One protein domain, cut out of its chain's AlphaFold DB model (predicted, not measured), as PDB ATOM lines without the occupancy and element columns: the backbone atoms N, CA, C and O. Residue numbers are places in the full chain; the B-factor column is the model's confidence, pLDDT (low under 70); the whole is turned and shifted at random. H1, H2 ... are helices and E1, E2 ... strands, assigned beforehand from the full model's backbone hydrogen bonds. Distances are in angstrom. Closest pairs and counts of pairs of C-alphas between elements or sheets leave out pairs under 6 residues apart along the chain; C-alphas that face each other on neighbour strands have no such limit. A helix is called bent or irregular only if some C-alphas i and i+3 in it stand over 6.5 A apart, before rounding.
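AT A GLANCE: This is residues 757 to 891 of the 2408 residues of the protein "Receptor mediated endocytosis 8, isoform A" of Drosophila melanogaster (UniProt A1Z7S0). A long, loose body has a helical hairpin, H4 and H5, at one end, with the short helix H3 packed on H5; toward the other end reaches the long single helix H2, and the unnamed stretch of residues 798 to 827 folds back from its tip to H3. Between these ends lies a tiny two-strand hairpin, E1 and E2, with the short helix H1 off to one side; residues 796 to 802 and 860 to 866 stick out. The 135 printed residues include five named helices and two named strands in the order H1, E1, E2, H2, H3, H4, H5, mostly helix, the strands forming one antiparallel sheet, E1 - E2. The whole is loose, with a radius of gyration of the C-alphas of 20.5 A, and elongated, spanning 65 by 38 by 26 A.

IN THESE COORDINATES: H1 is residues 757 to 761 and begins at C-alpha 757, (19.503, 5.271, 22.559). E1 is residues 765 to 767, 6.2 A long, and E2 is residues 770 to 772, 6.1 A. H2, residues 774 to 797, measures 33.7 A and ends at C-alpha 797, (12.060, -28.300, 33.107). H3 is residues 828 to 833, 8.7 A. H4, residues 845 to 857, measures 18.4 A. H5, residues 865 to 886, measures 25.8 A and ends at C-alpha 886, (43.828, 16.054, 39.109).

HOW THE PARTS SIT: H1 touches no helix and is only just apart from E2, the closest C-alphas being 8.2 A apart. E1 and E2 form an antiparallel hairpin at 160 degrees; N 765 and O 772 are within hydrogen-bond range at 2.7 A, and N 767 and O 770 at 2.8 A. H2 touches no helix. The closest C-alphas of E1 and H3, those of Leu 767 and Leu 830, are 6.9 A apart. H3 touches H5 about perpendicular, at 87 degrees, through residues 873 to 877 of H5 alone; the closest C-alphas are those of Leu 832 and Ala 874, 6.5 A. H4 and H5 touch as a helical hairpin, at a shallow tilt of 27 degrees, opposite ways; the closest C-alphas are those of Ile 846 and Ile 886, 5.4 A. H5 has a kink of 64 degrees near residue 880 and is irregular, with C-alphas 881 and 884 8.2 A apart; its line is a rough one. Every O i to N i+4 pair is within hydrogen-bond range in H1, H2, H3 and H4, and 16 of 18 are in H5.

THE WHOLE: The two C-alphas farthest apart, those of Gln 800 and Val 862, are 65.3 A apart. The printed part has no cut. The links H2 to H3, with 30 residues, and H3 to H4, with 11, are long. The mean pLDDT of the printed part is 80.6; it is under 70 at residues 799 to 800, 833 to 841, 843 and 858 to 865.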
ATOM      1  N   PHE A 757      18.773   6.506  22.275       92.25
ATOM      2  CA  PHE A 757      19.503   5.271  22.559       92.25
ATOM      3  C   PHE A 757      19.267   4.200  21.485       92.25
ATOM      4  O   PHE A 757      20.231   3.643  20.961       92.25
ATOM      5  N   PHE A 758      18.013   3.932  21.101       90.79
ATOM      6  CA  PHE A 758      17.688   2.948  20.062       90.79
ATOM      7  C   PHE A 758      18.260   3.336  18.698       90.79
ATOM      8  O   PHE A 758      18.715   2.469  17.950       90.79
ATOM      9  N   TYR A 759      18.268   4.631  18.390       88.13
ATOM     10  CA  TYR A 759      18.915   5.175  17.202       88.13
ATOM     11  C   TYR A 759      20.441   4.970  17.233       88.13
ATOM     12  O   TYR A 759      21.031   4.464  16.278       88.13
ATOM     13  N   SER A 760      21.083   5.301  18.356       88.11
ATOM     14  CA  SER A 760      22.536   5.201  18.531       88.11
ATOM     15  C   SER A 760      23.032   3.757  18.615       88.11
ATOM     16  O   SER A 760      24.132   3.463  18.151       88.11
ATOM     17  N   PHE A 761      22.224   2.834  19.141       92.84
ATOM     18  CA  PHE A 761      22.526   1.402  19.217       92.84
ATOM     19  C   PHE A 761      22.840   0.789  17.844       92.84
ATOM     20  O   PHE A 761      23.749  -0.039  17.723       92.84
ATOM     21  N   ALA A 762      22.104   1.206  16.810       87.01
ATOM     22  CA  ALA A 762      22.252   0.695  15.450       87.01
ATOM     23  C   ALA A 762      23.548   1.168  14.754       87.01
ATOM     24  O   ALA A 762      23.876   0.663  13.683       87.01
ATOM     25  N   LYS A 763      24.305   2.102  15.356       87.40
ATOM     26  CA  LYS A 763      25.532   2.701  14.797       87.40
ATOM     27  C   LYS A 763      26.804   2.161  15.440       87.40
ATOM     28  O   LYS A 763      26.797   1.803  16.616       87.40
ATOM     29  N   ASP A 764      27.889   2.080  14.671       89.70
ATOM     30  CA  ASP A 764      29.207   1.669  15.172       89.70
ATOM     31  C   ASP A 764      29.879   2.821  15.948       89.70
ATOM     32  O   ASP A 764      29.907   3.959  15.481       89.70
ATOM     33  N   HIS A 765      30.465   2.518  17.111       88.83
ATOM     34  CA  HIS A 765      31.167   3.456  17.991       88.83
ATOM     35  C   HIS A 765      32.563   2.938  18.358       88.83
ATOM     36  O   HIS A 765      32.762   1.754  18.632       88.83
ATOM     37  N   SER A 766      33.550   3.837  18.392       83.77
ATOM     38  CA  SER A 766      34.934   3.532  18.794       83.77
ATOM     39  C   SER A 766      35.521   4.657  19.655       83.77
ATOM     40  O   SER A 766      36.365   5.444  19.209       83.77
ATOM     41  N   LEU A 767      35.024   4.734  20.891       82.71
ATOM     42  CA  LEU A 767      35.351   5.710  21.931       82.71
ATOM     43  C   LEU A 767      36.166   5.047  23.060       82.71
ATOM     44  O   LEU A 767      36.025   3.847  23.291       82.71
ATOM     45  N   PRO A 768      36.977   5.797  23.830       76.72
ATOM     46  CA  PRO A 768      37.772   5.222  24.921       76.72
ATOM     47  C   PRO A 768      36.979   4.482  26.006       76.72
ATOM     48  O   PRO A 768      37.559   3.635  26.677       76.72
ATOM     49  N   ASN A 769      35.689   4.785  26.177       82.31
ATOM     50  CA  ASN A 769      34.772   4.116  27.109       82.31
ATOM     51  C   ASN A 769      33.729   3.214  26.406       82.31
ATOM     52  O   ASN A 769      32.871   2.636  27.074       82.31
ATOM     53  N   LEU A 770      33.747   3.129  25.068       88.03
ATOM     54  CA  LEU A 770      32.775   2.367  24.283       88.03
ATOM     55  C   LEU A 770      33.385   1.850  22.981       88.03
ATOM     56  O   LEU A 770      33.636   2.606  22.043       88.03
ATOM     57  N   ILE A 771      33.498   0.531  22.886       86.92
ATOM     58  CA  ILE A 771      33.684  -0.171  21.620       86.92
ATOM     59  C   ILE A 771      32.344  -0.825  21.295       86.92
ATOM     60  O   ILE A 771      31.887  -1.681  22.047       86.92
ATOM     61  N   TRP A 772      31.698  -0.386  20.214       92.86
ATOM     62  CA  TRP A 772      30.404  -0.902  19.774       92.86
ATOM     63  C   TRP A 772      30.414  -1.133  18.265       92.86
ATOM     64  O   TRP A 772      30.560  -0.195  17.494       92.86
ATOM     65  N   ASN A 773      30.295  -2.372  17.814       90.46
ATOM     66  CA  ASN A 773      30.341  -2.730  16.400       90.46
ATOM     67  C   ASN A 773      29.447  -3.946  16.123       90.46
ATOM     68  O   ASN A 773      28.767  -4.450  17.016       90.46
ATOM     69  N   HIS A 774      29.449  -4.438  14.883       87.90
ATOM     70  CA  HIS A 774      28.690  -5.639  14.530       87.90
ATOM     71  C   HIS A 774      29.009  -6.840  15.440       87.90
ATOM     72  O   HIS A 774      28.081  -7.518  15.861       87.90
ATOM     73  N   LYS A 775      30.279  -7.062  15.811       90.39
ATOM     74  CA  LYS A 775      30.680  -8.188  16.670       90.39
ATOM     75  C   LYS A 775      30.179  -8.031  18.109       90.39
ATOM     76  O   LYS A 775      29.673  -8.999  18.656       90.39
ATOM     77  N   THR A 776      30.249  -6.837  18.706       91.39
ATOM     78  CA  THR A 776      29.707  -6.612  20.063       91.39
ATOM     79  C   THR A 776      28.181  -6.693  20.084       91.39
ATOM     80  O   THR A 776      27.618  -7.257  21.017       91.39
ATOM     81  N   ARG A 777      27.495  -6.174  19.050       93.41
ATOM     82  CA  ARG A 777      26.044  -6.365  18.893       93.41
ATOM     83  C   ARG A 777      25.710  -7.843  18.759       93.41
ATOM     84  O   ARG A 777      24.809  -8.312  19.434       93.41
ATOM     85  N   GLU A 778      26.447  -8.584  17.941       90.11
ATOM     86  CA  GLU A 778      26.196 -10.011  17.760       90.11
ATOM     87  C   GLU A 778      26.462 -10.804  19.045       90.11
ATOM     88  O   GLU A 778      25.650 -11.643  19.408       90.11
ATOM     89  N   GLU A 779      27.513 -10.483  19.808       93.70
ATOM     90  CA  GLU A 779      27.739 -11.068  21.138       93.70
ATOM     91  C   GLU A 779      26.580 -10.757  22.095       93.70
ATOM     92  O   GLU A 779      26.078 -11.667  22.751       93.70
ATOM     93  N   LEU A 780      26.077  -9.516  22.122       95.39
ATOM     94  CA  LEU A 780      24.887  -9.169  22.902       95.39
ATOM     95  C   LEU A 780      23.655  -9.954  22.430       95.39
ATOM     96  O   LEU A 780      22.912 -10.478  23.257       95.39
ATOM     97  N   ARG A 781      23.421 -10.040  21.116       94.02
ATOM     98  CA  ARG A 781      22.310 -10.799  20.531       94.02
ATOM     99  C   ARG A 781      22.387 -12.263  20.950       94.02
ATOM    100  O   ARG A 781      21.409 -12.789  21.468       94.02
ATOM    101  N   MET A 782      23.548 -12.889  20.769       91.59
ATOM    102  CA  MET A 782      23.803 -14.278  21.133       91.59
ATOM    103  C   MET A 782      23.632 -14.502  22.634       91.59
ATOM    104  O   MET A 782      23.000 -15.480  23.016       91.59
ATOM    105  N   CYS A 783      24.139 -13.606  23.486       93.77
ATOM    106  CA  CYS A 783      23.953 -13.690  24.935       93.77
ATOM    107  C   CYS A 783      22.474 -13.584  25.316       93.77
ATOM    108  O   CYS A 783      21.989 -14.448  26.034       93.77
ATOM    109  N   LEU A 784      21.733 -12.601  24.795       92.79
ATOM    110  CA  LEU A 784      20.298 -12.455  25.072       92.79
ATOM    111  C   LEU A 784      19.479 -13.643  24.541       92.79
ATOM    112  O   LEU A 784      18.592 -14.135  25.232       92.79
ATOM    113  N   GLU A 785      19.762 -14.132  23.329       92.30
ATOM    114  CA  GLU A 785      19.078 -15.297  22.753       92.30
ATOM    115  C   GLU A 785      19.395 -16.586  23.524       92.30
ATOM    116  O   GLU A 785      18.490 -17.391  23.751       92.30
ATOM    117  N   ASN A 786      20.653 -16.794  23.932       90.53
ATOM    118  CA  ASN A 786      21.065 -17.952  24.727       90.53
ATOM    119  C   ASN A 786      20.485 -17.897  26.140       90.53
ATOM    120  O   ASN A 786      19.962 -18.908  26.597       90.53
ATOM    121  N   GLU A 787      20.507 -16.729  26.782       93.38
ATOM    122  CA  GLU A 787      19.924 -16.503  28.105       93.38
ATOM    123  C   GLU A 787      18.421 -16.762  28.084       93.38
ATOM    124  O   GLU A 787      17.896 -17.531  28.886       93.38
ATOM    125  N   LEU A 788      17.716 -16.180  27.108       88.86
ATOM    126  CA  LEU A 788      16.286 -16.396  26.956       88.86
ATOM    127  C   LEU A 788      15.995 -17.873  26.672       88.86
ATOM    128  O   LEU A 788      15.070 -18.430  27.251       88.86
ATOM    129  N   ARG A 789      16.785 -18.538  25.820       88.13
ATOM    130  CA  ARG A 789      16.642 -19.976  25.544       88.13
ATOM    131  C   ARG A 789      16.877 -20.822  26.795       88.13
ATOM    132  O   ARG A 789      16.124 -21.764  27.018       88.13
ATOM    133  N   GLN A 790      17.881 -20.493  27.603       88.13
ATOM    134  CA  GLN A 790      18.175 -21.186  28.852       88.13
ATOM    135  C   GLN A 790      17.052 -20.985  29.869       88.13
ATOM    136  O   GLN A 790      16.520 -21.969  30.366       88.13
ATOM    137  N   PHE A 791      16.605 -19.747  30.088       88.36
ATOM    138  CA  PHE A 791      15.471 -19.449  30.963       88.36
ATOM    139  C   PHE A 791      14.203 -20.200  30.540       88.36
ATOM    140  O   PHE A 791      13.499 -20.759  31.379       88.36
ATOM    141  N   LEU A 792      13.913 -20.244  29.235       83.53
ATOM    142  CA  LEU A 792      12.784 -21.005  28.701       83.53
ATOM    143  C   LEU A 792      12.931 -22.505  28.970       83.53
ATOM    144  O   LEU A 792      11.988 -23.113  29.465       83.53
ATOM    145  N   ASN A 793      14.110 -23.078  28.713       83.10
ATOM    146  CA  ASN A 793      14.390 -24.489  28.979       83.10
ATOM    147  C   ASN A 793      14.266 -24.826  30.473       83.10
ATOM    148  O   ASN A 793      13.634 -25.820  30.820       83.10
ATOM    149  N   ASP A 794      14.829 -24.000  31.355       82.50
ATOM    150  CA  ASP A 794      14.789 -24.197  32.807       82.50
ATOM    151  C   ASP A 794      13.362 -24.073  33.341       82.50
ATOM    152  O   ASP A 794      12.931 -24.854  34.192       82.50
ATOM    153  N   ARG A 795      12.583 -23.137  32.794       79.69
ATOM    154  CA  ARG A 795      11.167 -23.004  33.122       79.69
ATOM    155  C   ARG A 795      10.352 -24.202  32.643       79.69
ATOM    156  O   ARG A 795       9.498 -24.676  33.387       79.69
ATOM    157  N   ASP A 796      10.615 -24.699  31.440       74.87
ATOM    158  CA  ASP A 796       9.941 -25.886  30.911       74.87
ATOM    159  C   ASP A 796      10.329 -27.152  31.713       74.87
ATOM    160  O   ASP A 796       9.482 -28.013  31.957       74.87
ATOM    161  N   LEU A 797      11.571 -27.235  32.215       77.00
ATOM    162  CA  LEU A 797      12.060 -28.300  33.107       77.00
ATOM    163  C   LEU A 797      11.464 -28.233  34.525       77.00
ATOM    164  O   LEU A 797      11.234 -29.275  35.141       77.00
ATOM    165  N   ALA A 798      11.194 -27.036  35.051       75.36
ATOM    166  CA  ALA A 798      10.663 -26.832  36.404       75.36
ATOM    167  C   ALA A 798       9.186 -27.251  36.575       75.36
ATOM    168  O   ALA A 798       8.669 -27.316  37.699       75.36
ATOM    169  N   GLY A 799       8.481 -27.552  35.480       69.22
ATOM    170  CA  GLY A 799       7.102 -28.033  35.502       69.22
ATOM    171  C   GLY A 799       6.116 -26.998  36.056       69.22
ATOM    172  O   GLY A 799       5.839 -25.987  35.418       69.22
ATOM    173  N   GLN A 800       5.528 -27.267  37.230       66.56
ATOM    174  CA  GLN A 800       4.574 -26.355  37.889       66.56
ATOM    175  C   GLN A 800       5.242 -25.356  38.845       66.56
ATOM    176  O   GLN A 800       4.559 -24.465  39.357       66.56
ATOM    177  N   MET A 801       6.546 -25.495  39.112       76.38
ATOM    178  CA  MET A 801       7.259 -24.530  39.940       76.38
ATOM    179  C   MET A 801       7.347 -23.182  39.231       76.38
ATOM    180  O   MET A 801       7.582 -23.080  38.028       76.38
ATOM    181  N   ILE A 802       7.145 -22.130  40.011       75.59
ATOM    182  CA  ILE A 802       7.299 -20.762  39.555       75.59
ATOM    183  C   ILE A 802       8.797 -20.482  39.400       75.59
ATOM    184  O   ILE A 802       9.520 -20.456  40.393       75.59
ATOM    185  N   VAL A 803       9.245 -20.264  38.165       82.36
ATOM    186  CA  VAL A 803      10.626 -19.876  37.848       82.36
ATOM    187  C   VAL A 803      10.677 -18.375  37.609       82.36
ATOM    188  O   VAL A 803       9.806 -17.825  36.935       82.36
ATOM    189  N   ALA A 804      11.681 -17.724  38.187       86.57
ATOM    190  CA  ALA A 804      12.027 -16.338  37.913       86.57
ATOM    191  C   ALA A 804      13.399 -16.292  37.227       86.57
ATOM    192  O   ALA A 804      14.255 -17.138  37.489       86.57
ATOM    193  N   TRP A 805      13.589 -15.336  36.329       90.16
ATOM    194  CA  TRP A 805      14.857 -15.098  35.658       90.16
ATOM    195  C   TRP A 805      15.866 -14.545  36.662       90.16
ATOM    196  O   TRP A 805      15.573 -13.589  37.377       90.16
ATOM    197  N   ASN A 806      17.065 -15.123  36.710       89.06
ATOM    198  CA  ASN A 806      18.158 -14.626  37.541       89.06
ATOM    199  C   ASN A 806      18.824 -13.398  36.895       89.06
ATOM    200  O   ASN A 806      19.992 -13.412  36.510       89.06
ATOM    201  N   TYR A 807      18.065 -12.312  36.764       89.60
ATOM    202  CA  TYR A 807      18.555 -11.076  36.164       89.60
ATOM    203  C   TYR A 807      19.654 -10.401  36.997       89.60
ATOM    204  O   TYR A 807      20.406  -9.582  36.471       89.60
ATOM    205  N   GLN A 808      19.753 -10.707  38.295       86.81
ATOM    206  CA  GLN A 808      20.744 -10.109  39.194       86.81
ATOM    207  C   GLN A 808      22.178 -10.515  38.828       86.81
ATOM    208  O   GLN A 808      23.064  -9.666  38.876       86.81
ATOM    209  N   GLU A 809      22.391 -11.765  38.402       87.74
ATOM    210  CA  GLU A 809      23.697 -12.261  37.938       87.74
ATOM    211  C   GLU A 809      23.895 -12.128  36.424       87.74
ATOM    212  O   GLU A 809      25.023 -12.249  35.948       87.74
ATOM    213  N   PHE A 810      22.829 -11.870  35.655       93.12
ATOM    214  CA  PHE A 810      22.960 -11.709  34.213       93.12
ATOM    215  C   PHE A 810      23.804 -10.475  33.872       93.12
ATOM    216  O   PHE A 810      23.439  -9.328  34.157       93.12
ATOM    217  N   GLU A 811      24.926 -10.734  33.210       89.91
ATOM    218  CA  GLU A 811      25.840  -9.749  32.654       89.91
ATOM    219  C   GLU A 811      26.331 -10.216  31.283       89.91
ATOM    220  O   GLU A 811      26.414 -11.414  30.998       89.91
ATOM    221  N   VAL A 812      26.663  -9.269  30.408       90.93
ATOM    222  CA  VAL A 812      27.169  -9.592  29.070       90.93
ATOM    223  C   VAL A 812      28.680  -9.404  29.050       90.93
ATOM    224  O   VAL A 812      29.190  -8.285  29.009       90.93
ATOM    225  N   ALA A 813      29.408 -10.520  29.046       84.92
ATOM    226  CA  ALA A 813      30.859 -10.528  28.901       84.92
ATOM    227  C   ALA A 813      31.265 -10.486  27.417       84.92
ATOM    228  O   ALA A 813      31.215 -11.497  26.713       84.92
ATOM    229  N   TYR A 814      31.704  -9.318  26.949       88.19
ATOM    230  CA  TYR A 814      32.152  -9.100  25.569       88.19
ATOM    231  C   TYR A 814      33.550  -9.698  25.327       88.19
ATOM    232  O   TYR A 814      34.569  -9.022  25.489       88.19
ATOM    233  N   GLN A 815      33.615 -10.977  24.947       85.70
ATOM    234  CA  GLN A 815      34.873 -11.720  24.760       85.70
ATOM    235  C   GLN A 815      35.760 -11.122  23.667       85.70
ATOM    236  O   GLN A 815      36.986 -11.194  23.755       85.70
ATOM    237  N   CYS A 816      35.169 -10.473  22.657       85.02
ATOM    238  CA  CYS A 816      35.940  -9.751  21.650       85.02
ATOM    239  C   CYS A 816      36.795  -8.603  22.206       85.02
ATOM    240  O   CYS A 816      37.656  -8.112  21.478       85.02
ATOM    241  N   LEU A 817      36.575  -8.192  23.459       83.29
ATOM    242  CA  LEU A 817      37.306  -7.123  24.136       83.29
ATOM    243  C   LEU A 817      38.341  -7.647  25.152       83.29
ATOM    244  O   LEU A 817      38.975  -6.840  25.822       83.29
ATOM    245  N   ALA A 818      38.541  -8.966  25.285       76.77
ATOM    246  CA  ALA A 818      39.417  -9.552  26.312       76.77
ATOM    247  C   ALA A 818      40.908  -9.177  26.164       76.77
ATOM    248  O   ALA A 818      41.606  -9.025  27.167       76.77
ATOM    249  N   ASP A 819      41.382  -8.991  24.927       72.59
ATOM    250  CA  ASP A 819      42.760  -8.565  24.638       72.59
ATOM    251  C   ASP A 819      42.970  -7.049  24.846       72.59
ATOM    252  O   ASP A 819      44.104  -6.559  24.819       72.59
ATOM    253  N   GLU A 820      41.895  -6.282  25.059       75.98
ATOM    254  CA  GLU A 820      41.984  -4.845  25.297       75.98
ATOM    255  C   GLU A 820      42.404  -4.557  26.743       75.98
ATOM    256  O   GLU A 820      41.760  -4.957  27.715       75.98
ATOM    257  N   ILE A 821      43.476  -3.782  26.910       71.04
ATOM    258  CA  ILE A 821      43.930  -3.361  28.239       71.04
ATOM    259  C   ILE A 821      42.945  -2.320  28.794       71.04
ATOM    260  O   ILE A 821      42.988  -1.150  28.403       71.04
ATOM    261  N   LYS A 822      42.081  -2.742  29.725       71.71
ATOM    262  CA  LYS A 822      41.074  -1.905  30.402       71.71
ATOM    263  C   LYS A 822      41.534  -1.492  31.810       71.71
ATOM    264  O   LYS A 822      42.016  -2.326  32.576       71.71
ATOM    265  N   ILE A 823      41.369  -0.218  32.176       70.83
ATOM    266  CA  ILE A 823      41.447   0.267  33.569       70.83
ATOM    267  C   ILE A 823      40.128   0.964  33.894       70.83
ATOM    268  O   ILE A 823      39.773   1.941  33.234       70.83
ATOM    269  N   GLY A 824      39.409   0.472  34.906       72.59
ATOM    270  CA  GLY A 824      38.045   0.924  35.183       72.59
ATOM    271  C   GLY A 824      37.160   0.682  33.960       72.59
ATOM    272  O   GLY A 824      37.043  -0.456  33.504       72.59
ATOM    273  N   ASP A 825      36.617   1.755  33.383       73.42
ATOM    274  CA  ASP A 825      35.780   1.724  32.177       73.42
ATOM    275  C   ASP A 825      36.489   2.130  30.880       73.42
ATOM    276  O   ASP A 825      35.839   2.252  29.843       73.42
ATOM    277  N   TYR A 826      37.816   2.293  30.902       78.30
ATOM    278  CA  TYR A 826      38.555   2.891  29.786       78.30
ATOM    279  C   TYR A 826      39.583   1.946  29.158       78.30
ATOM    280  O   TYR A 826      40.400   1.341  29.857       78.30
ATOM    281  N   TYR A 827      39.586   1.875  27.825       81.42
ATOM    282  CA  TYR A 827      40.522   1.078  27.027       81.42
ATOM    283  C   TYR A 827      41.797   1.879  26.714       81.42
ATOM    284  O   TYR A 827      41.761   2.848  25.950       81.42
ATOM    285  N   ILE A 828      42.949   1.479  27.274       70.47
ATOM    286  CA  ILE A 828      44.215   2.239  27.177       70.47
ATOM    287  C   ILE A 828      44.659   2.415  25.724       70.47
ATOM    288  O   ILE A 828      45.133   3.488  25.355       70.47
ATOM    289  N   ARG A 829      44.486   1.387  24.886       77.86
ATOM    290  CA  ARG A 829      44.849   1.450  23.467       77.86
ATOM    291  C   ARG A 829      44.111   2.580  22.752       77.86
ATOM    292  O   ARG A 829      44.751   3.378  22.080       77.86
ATOM    293  N   LEU A 830      42.804   2.724  22.974       74.46
ATOM    294  CA  LEU A 830      42.006   3.793  22.365       74.46
ATOM    295  C   LEU A 830      42.335   5.181  22.924       74.46
ATOM    296  O   LEU A 830      42.263   6.157  22.179       74.46
ATOM    297  N   ILE A 831      42.760   5.274  24.190       70.12
ATOM    298  CA  ILE A 831      43.336   6.514  24.737       70.12
ATOM    299  C   ILE A 831      44.646   6.857  24.004       70.12
ATOM    300  O   ILE A 831      44.900   8.021  23.701       70.12
ATOM    301  N   LEU A 832      45.498   5.866  23.714       70.17
ATOM    302  CA  LEU A 832      46.787   6.063  23.037       70.17
ATOM    303  C   LEU A 832      46.655   6.313  21.524       70.17
ATOM    304  O   LEU A 832      47.425   7.112  20.994       70.17
ATOM    305  N   GLU A 833      45.681   5.712  20.844       69.97
ATOM    306  CA  GLU A 833      45.481   5.845  19.393       69.97
ATOM    307  C   GLU A 833      44.751   7.135  18.989       69.97
ATOM    308  O   GLU A 833      45.066   7.695  17.942       69.97
ATOM    309  N   LYS A 834      43.795   7.622  19.797       62.94
ATOM    310  CA  LYS A 834      42.947   8.779  19.453       62.94
ATOM    311  C   LYS A 834      43.070   9.910  20.476       62.94
ATOM    312  O   LYS A 834      42.985   9.669  21.678       62.94
ATOM    313  N   ASP A 835      43.214  11.147  19.996       62.75
ATOM    314  CA  ASP A 835      43.268  12.354  20.842       62.75
ATOM    315  C   ASP A 835      41.899  13.069  20.982       62.75
ATOM    316  O   ASP A 835      41.692  13.805  21.946       62.75
ATOM    317  N   ASP A 836      40.935  12.793  20.094       63.31
ATOM    318  CA  ASP A 836      39.693  13.580  19.931       63.31
ATOM    319  C   ASP A 836      38.451  12.977  20.612       63.31
ATOM    320  O   ASP A 836      37.345  12.993  20.073       63.31
ATOM    321  N   TRP A 837      38.602  12.401  21.802       66.46
ATOM    322  CA  TRP A 837      37.458  11.868  22.546       66.46
ATOM    323  C   TRP A 837      36.762  12.940  23.427       66.46
ATOM    324  O   TRP A 837      37.398  13.924  23.836       66.46
ATOM    325  N   PRO A 838      35.448  12.795  23.726       66.08
ATOM    326  CA  PRO A 838      34.631  13.820  24.396       66.08
ATOM    327  C   PRO A 838      35.186  14.266  25.757       66.08
ATOM    328  O   PRO A 838      35.703  13.457  26.518       66.08
ATOM    329  N   GLN A 839      35.061  15.550  26.106       63.33
ATOM    330  CA  GLN A 839      35.674  16.099  27.330       63.33
ATOM    331  C   GLN A 839      35.124  15.462  28.620       63.33
ATOM    332  O   GLN A 839      35.877  15.229  29.565       63.33
ATOM    333  N   ASN A 840      33.847  15.086  28.612       63.50
ATOM    334  CA  ASN A 840      33.130  14.554  29.775       63.50
ATOM    335  C   ASN A 840      33.207  13.017  29.864       63.50
ATOM    336  O   ASN A 840      32.435  12.405  30.596       63.50
ATOM    337  N   LEU A 841      34.081  12.382  29.071       69.33
ATOM    338  CA  LEU A 841      34.111  10.925  28.951       69.33
ATOM    339  C   LEU A 841      34.608  10.236  30.227       69.33
ATOM    340  O   LEU A 841      34.016   9.242  30.641       69.33
ATOM    341  N   VAL A 842      35.700  10.735  30.824       71.74
ATOM    342  CA  VAL A 842      36.265  10.176  32.057       71.74
ATOM    343  C   VAL A 842      35.585  10.802  33.270       71.74
ATOM    344  O   VAL A 842      35.827  11.968  33.564       71.74
ATOM    345  N   LYS A 843      34.745  10.027  33.972       69.65
ATOM    346  CA  LYS A 843      34.000  10.487  35.162       69.65
ATOM    347  C   LYS A 843      34.876  10.640  36.420       69.65
ATOM    348  O   LYS A 843      34.618  11.543  37.205       69.65
ATOM    349  N   ASP A 844      35.900   9.794  36.600       70.99
ATOM    350  CA  ASP A 844      36.880   9.894  37.703       70.99
ATOM    351  C   ASP A 844      38.329   9.845  37.170       70.99
ATOM    352  O   ASP A 844      38.974   8.788  37.116       70.99
ATOM    353  N   PRO A 845      38.866  10.987  36.707       79.35
ATOM    354  CA  PRO A 845      40.220  11.040  36.169       79.35
ATOM    355  C   PRO A 845      41.310  10.865  37.235       79.35
ATOM    356  O   PRO A 845      42.430  10.480  36.887       79.35
ATOM    357  N   ILE A 846      41.011  11.110  38.516       81.05
ATOM    358  CA  ILE A 846      41.967  10.966  39.622       81.05
ATOM    359  C   ILE A 846      42.262   9.484  39.859       81.05
ATOM    360  O   ILE A 846      43.430   9.097  39.978       81.05
ATOM    361  N   GLU A 847      41.230   8.641  39.889       78.44
ATOM    362  CA  GLU A 847      41.397   7.199  40.054       78.44
ATOM    363  C   GLU A 847      42.177   6.578  38.883       78.44
ATOM    364  O   GLU A 847      43.157   5.854  39.109       78.44
ATOM    365  N   LEU A 848      41.811   6.921  37.639       80.82
ATOM    366  CA  LEU A 848      42.492   6.439  36.433       80.82
ATOM    367  C   LEU A 848      43.972   6.852  36.414       80.82
ATOM    368  O   LEU A 848      44.852   6.024  36.158       80.82
ATOM    369  N   PHE A 849      44.262   8.119  36.728       85.68
ATOM    370  CA  PHE A 849      45.631   8.632  36.798       85.68
ATOM    371  C   PHE A 849      46.454   7.911  37.879       85.68
ATOM    372  O   PHE A 849      47.570   7.458  37.612       85.68
ATOM    373  N   ASN A 850      45.890   7.715  39.074       81.25
ATOM    374  CA  ASN A 850      46.554   7.003  40.168       81.25
ATOM    375  C   ASN A 850      46.779   5.513  39.857       81.25
ATOM    376  O   ASN A 850      47.804   4.947  40.247       81.25
ATOM    377  N   ALA A 851      45.857   4.857  39.149       79.31
ATOM    378  CA  ALA A 851      46.015   3.473  38.705       79.31
ATOM    379  C   ALA A 851      47.163   3.315  37.691       79.31
ATOM    380  O   ALA A 851      48.012   2.434  37.861       79.31
ATOM    381  N   LEU A 852      47.247   4.206  36.697       82.79
ATOM    382  CA  LEU A 852      48.362   4.248  35.743       82.79
ATOM    383  C   LEU A 852      49.700   4.526  36.447       82.79
ATOM    384  O   LEU A 852      50.704   3.874  36.157       82.79
ATOM    385  N   TYR A 853      49.713   5.448  37.415       85.61
ATOM    386  CA  TYR A 853      50.921   5.806  38.156       85.61
ATOM    387  C   TYR A 853      51.418   4.672  39.058       85.61
ATOM    388  O   TYR A 853      52.610   4.361  39.048       85.61
ATOM    389  N   ARG A 854      50.516   3.966  39.756       77.97
ATOM    390  CA  ARG A 854      50.867   2.750  40.513       77.97
ATOM    391  C   ARG A 854      51.583   1.721  39.638       77.97
ATOM    392  O   ARG A 854      52.548   1.110  40.090       77.97
ATOM    393  N   ARG A 855      51.186   1.576  38.371       76.18
ATOM    394  CA  ARG A 855      51.847   0.655  37.434       76.18
ATOM    395  C   ARG A 855      53.274   1.087  37.074       76.18
ATOM    396  O   ARG A 855      54.137   0.222  36.955       76.18
ATOM    397  N   VAL A 856      53.545   2.394  36.981       80.94
ATOM    398  CA  VAL A 856      54.909   2.942  36.812       80.94
ATOM    399  C   VAL A 856      55.776   2.680  38.051       80.94
ATOM    400  O   VAL A 856      56.955   2.352  37.914       80.94
ATOM    401  N   LEU A 857      55.202   2.774  39.256       78.01
ATOM    402  CA  LEU A 857      55.910   2.506  40.515       78.01
ATOM    403  C   LEU A 857      56.271   1.022  40.703       78.01
ATOM    404  O   LEU A 857      57.327   0.714  41.253       78.01
ATOM    405  N   CYS A 858      55.445   0.091  40.222       68.45
ATOM    406  CA  CYS A 858      55.656  -1.358  40.360       68.45
ATOM    407  C   CYS A 858      56.751  -1.954  39.441       68.45
ATOM    408  O   CYS A 858      56.733  -3.155  39.157       68.45
ATOM    409  N   ARG A 859      57.727  -1.162  38.976       64.20
ATOM    410  CA  ARG A 859      58.827  -1.611  38.102       64.20
ATOM    411  C   ARG A 859      59.737  -2.623  38.821       64.20
ATOM    412  O   ARG A 859      60.663  -2.238  39.528       64.20
ATOM    413  N   GLN A 860      59.502  -3.925  38.634       52.39
ATOM    414  CA  GLN A 860      60.282  -4.991  39.293       52.39
ATOM    415  C   GLN A 860      61.541  -5.440  38.531       52.39
ATOM    416  O   GLN A 860      62.398  -6.105  39.112       52.39
ATOM    417  N   ARG A 861      61.698  -5.103  37.244       49.44
ATOM    418  CA  ARG A 861      62.870  -5.510  36.450       49.44
ATOM    419  C   ARG A 861      63.466  -4.325  35.706       49.44
ATOM    420  O   ARG A 861      62.764  -3.573  35.044       49.44
ATOM    421  N   VAL A 862      64.788  -4.198  35.798       52.46
ATOM    422  CA  VAL A 862      65.578  -3.120  35.181       52.46
ATOM    423  C   VAL A 862      65.575  -3.193  33.642       52.46
ATOM    424  O   VAL A 862      65.950  -2.218  33.003       52.46
ATOM    425  N   ASN A 863      65.095  -4.289  33.038       49.67
ATOM    426  CA  ASN A 863      65.257  -4.547  31.601       49.67
ATOM    427  C   ASN A 863      63.949  -4.621  30.782       49.67
ATOM    428  O   ASN A 863      64.008  -5.064  29.641       49.67
ATOM    429  N   ASP A 864      62.796  -4.191  31.309       53.82
ATOM    430  CA  ASP A 864      61.561  -4.061  30.507       53.82
ATOM    431  C   ASP A 864      61.035  -2.615  30.526       53.82
ATOM    432  O   ASP A 864      60.090  -2.249  31.230       53.82
ATOM    433  N   ASP A 865      61.728  -1.743  29.789       66.86
ATOM    434  CA  ASP A 865      61.365  -0.328  29.671       66.86
ATOM    435  C   ASP A 865      60.074  -0.123  28.865       66.86
ATOM    436  O   ASP A 865      59.408   0.896  29.043       66.86
ATOM    437  N   GLN A 866      59.674  -1.079  28.019       72.97
ATOM    438  CA  GLN A 866      58.594  -0.882  27.049       72.97
ATOM    439  C   GLN A 866      57.234  -0.680  27.731       72.97
ATOM    440  O   GLN A 866      56.530   0.290  27.447       72.97
ATOM    441  N   MET A 867      56.903  -1.521  28.714       71.09
ATOM    442  CA  MET A 867      55.665  -1.378  29.492       71.09
ATOM    443  C   MET A 867      55.645  -0.100  30.340       71.09
ATOM    444  O   MET A 867      54.590   0.512  30.536       71.09
ATOM    445  N   THR A 868      56.810   0.340  30.819       79.33
ATOM    446  CA  THR A 868      56.943   1.597  31.571       79.33
ATOM    447  C   THR A 868      56.725   2.796  30.650       79.33
ATOM    448  O   THR A 868      56.003   3.721  31.014       79.33
ATOM    449  N   VAL A 869      57.276   2.762  29.433       81.22
ATOM    450  CA  VAL A 869      57.093   3.801  28.411       81.22
ATOM    451  C   VAL A 869      55.622   3.929  28.005       81.22
ATOM    452  O   VAL A 869      55.108   5.046  28.018       81.22
ATOM    453  N   PHE A 870      54.909   2.823  27.750       79.99
ATOM    454  CA  PHE A 870      53.466   2.871  27.462       79.99
ATOM    455  C   PHE A 870      52.655   3.451  28.625       79.99
ATOM    456  O   PHE A 870      51.749   4.259  28.417       79.99
ATOM    457  N   SER A 871      53.023   3.107  29.861       82.27
ATOM    458  CA  SER A 871      52.358   3.640  31.057       82.27
ATOM    459  C   SER A 871      52.623   5.145  31.235       82.27
ATOM    460  O   SER A 871      51.709   5.897  31.566       82.27
ATOM    461  N   LEU A 872      53.847   5.611  30.951       86.79
ATOM    462  CA  LEU A 872      54.216   7.034  30.965       86.79
ATOM    463  C   LEU A 872      53.504   7.830  29.860       86.79
ATOM    464  O   LEU A 872      53.054   8.949  30.106       86.79
ATOM    465  N   GLN A 873      53.362   7.261  28.659       84.52
ATOM    466  CA  GLN A 873      52.605   7.872  27.561       84.52
ATOM    467  C   GLN A 873      51.113   7.994  27.905       84.52
ATOM    468  O   GLN A 873      50.522   9.052  27.677       84.52
ATOM    469  N   ALA A 874      50.524   6.964  28.522       81.65
ATOM    470  CA  ALA A 874      49.143   7.000  28.999       81.65
ATOM    471  C   ALA A 874      48.947   8.042  30.118       81.65
ATOM    472  O   ALA A 874      48.018   8.845  30.041       81.65
ATOM    473  N   LEU A 875      49.860   8.109  31.101       87.55
ATOM    474  CA  LEU A 875      49.856   9.154  32.138       87.55
ATOM    475  C   LEU A 875      49.901  10.558  31.535       87.55
ATOM    476  O   LEU A 875      49.129  11.428  31.936       87.55
ATOM    477  N   ALA A 876      50.785  10.773  30.558       87.52
ATOM    478  CA  ALA A 876      50.920  12.056  29.886       87.52
ATOM    479  C   ALA A 876      49.619  12.456  29.171       87.52
ATOM    480  O   ALA A 876      49.223  13.619  29.260       87.52
ATOM    481  N   LYS A 877      48.929  11.520  28.502       84.40
ATOM    482  CA  LYS A 877      47.642  11.787  27.836       84.40
ATOM    483  C   LYS A 877      46.512  12.093  28.821       84.40
ATOM    484  O   LYS A 877      45.828  13.100  28.647       84.40
ATOM    485  N   VAL A 878      46.348  11.279  29.869       84.38
ATOM    486  CA  VAL A 878      45.298  11.482  30.887       84.38
ATOM    487  C   VAL A 878      45.496  12.817  31.602       84.38
ATOM    488  O   VAL A 878      44.561  13.614  31.686       84.38
ATOM    489  N   TYR A 879      46.725  13.124  32.031       88.48
ATOM    490  CA  TYR A 879      47.011  14.394  32.695       88.48
ATOM    491  C   TYR A 879      46.814  15.588  31.759       88.48
ATOM    492  O   TYR A 879      46.233  16.584  32.167       88.48
ATOM    493  N   ARG A 880      47.230  15.498  30.485       86.04
ATOM    494  CA  ARG A 880      47.033  16.586  29.510       86.04
ATOM    495  C   ARG A 880      45.568  17.019  29.407       86.04
ATOM    496  O   ARG A 880      45.317  18.213  29.263       86.04
ATOM    497  N   ARG A 881      44.622  16.077  29.493       82.82
ATOM    498  CA  ARG A 881      43.185  16.372  29.428       82.82
ATOM    499  C   ARG A 881      42.602  16.828  30.768       82.82
ATOM    500  O   ARG A 881      41.831  17.779  30.781       82.82
ATOM    501  N   TYR A 882      42.986  16.177  31.868       83.84
ATOM    502  CA  TYR A 882      42.345  16.332  33.181       83.84
ATOM    503  C   TYR A 882      43.212  17.041  34.232       83.84
ATOM    504  O   TYR A 882      42.958  16.925  35.430       83.84
ATOM    505  N   HIS A 883      44.235  17.801  33.818       86.64
ATOM    506  CA  HIS A 883      45.161  18.454  34.755       86.64
ATOM    507  C   HIS A 883      44.459  19.376  35.766       86.64
ATOM    508  O   HIS A 883      44.948  19.522  36.882       86.64
ATOM    509  N   ALA A 884      43.335  20.000  35.390       80.61
ATOM    510  CA  ALA A 884      42.590  20.909  36.259       80.61
ATOM    511  C   ALA A 884      41.874  20.179  37.412       80.61
ATOM    512  O   ALA A 884      41.798  20.720  38.510       80.61
ATOM    513  N   GLU A 885      41.388  18.957  37.173       82.38
ATOM    514  CA  GLU A 885      40.713  18.123  38.178       82.38
ATOM    515  C   GLU A 885      41.715  17.337  39.029       82.38
ATOM    516  O   GLU A 885      41.579  17.275  40.248       82.38
ATOM    517  N   ILE A 886      42.762  16.785  38.404       86.23
ATOM    518  CA  ILE A 886      43.828  16.054  39.109       86.23
ATOM    519  C   ILE A 886      44.659  17.009  39.980       86.23
ATOM    520  O   ILE A 886      45.056  16.669  41.094       86.23
ATOM    521  N   GLY A 887      44.935  18.213  39.475       87.20
ATOM    522  CA  GLY A 887      45.703  19.232  40.175       87.20
ATOM    523  C   GLY A 887      47.186  18.884  40.339       87.20
ATOM    524  O   GLY A 887      47.803  18.206  39.512       87.20
ATOM    525  N   LYS A 888      47.797  19.416  41.404       89.13
ATOM    526  CA  LYS A 888      49.239  19.327  41.675       89.13
ATOM    527  C   LYS A 888      49.710  17.871  41.780       89.13
ATOM    528  O   LYS A 888      49.226  17.116  42.620       89.13
ATOM    529  N   PHE A 889      50.762  17.529  41.041       90.34
ATOM    530  CA  PHE A 889      51.413  16.227  41.158       90.34
ATOM    531  C   PHE A 889      52.560  16.287  42.176       90.34
ATOM    532  O   PHE A 889      53.599  16.905  41.939       90.34
ATOM    533  N   ASN A 890      52.372  15.664  43.342       85.11
ATOM    534  CA  ASN A 890      53.325  15.769  44.453       85.11
ATOM    535  C   ASN A 890      54.688  15.115  44.165       85.11
ATOM    536  O   ASN A 890      55.696  15.593  44.684       85.11
ATOM    537  N   ASP A 891      54.741  14.121  43.277       88.26
ATOM    538  CA  ASP A 891      55.970  13.396  42.928       88.26
ATOM    539  C   ASP A 891      56.708  13.993  41.707       88.26
ATOM    540  O   ASP A 891      57.558  13.343  41.098       88.26
TER     541      ASP A 891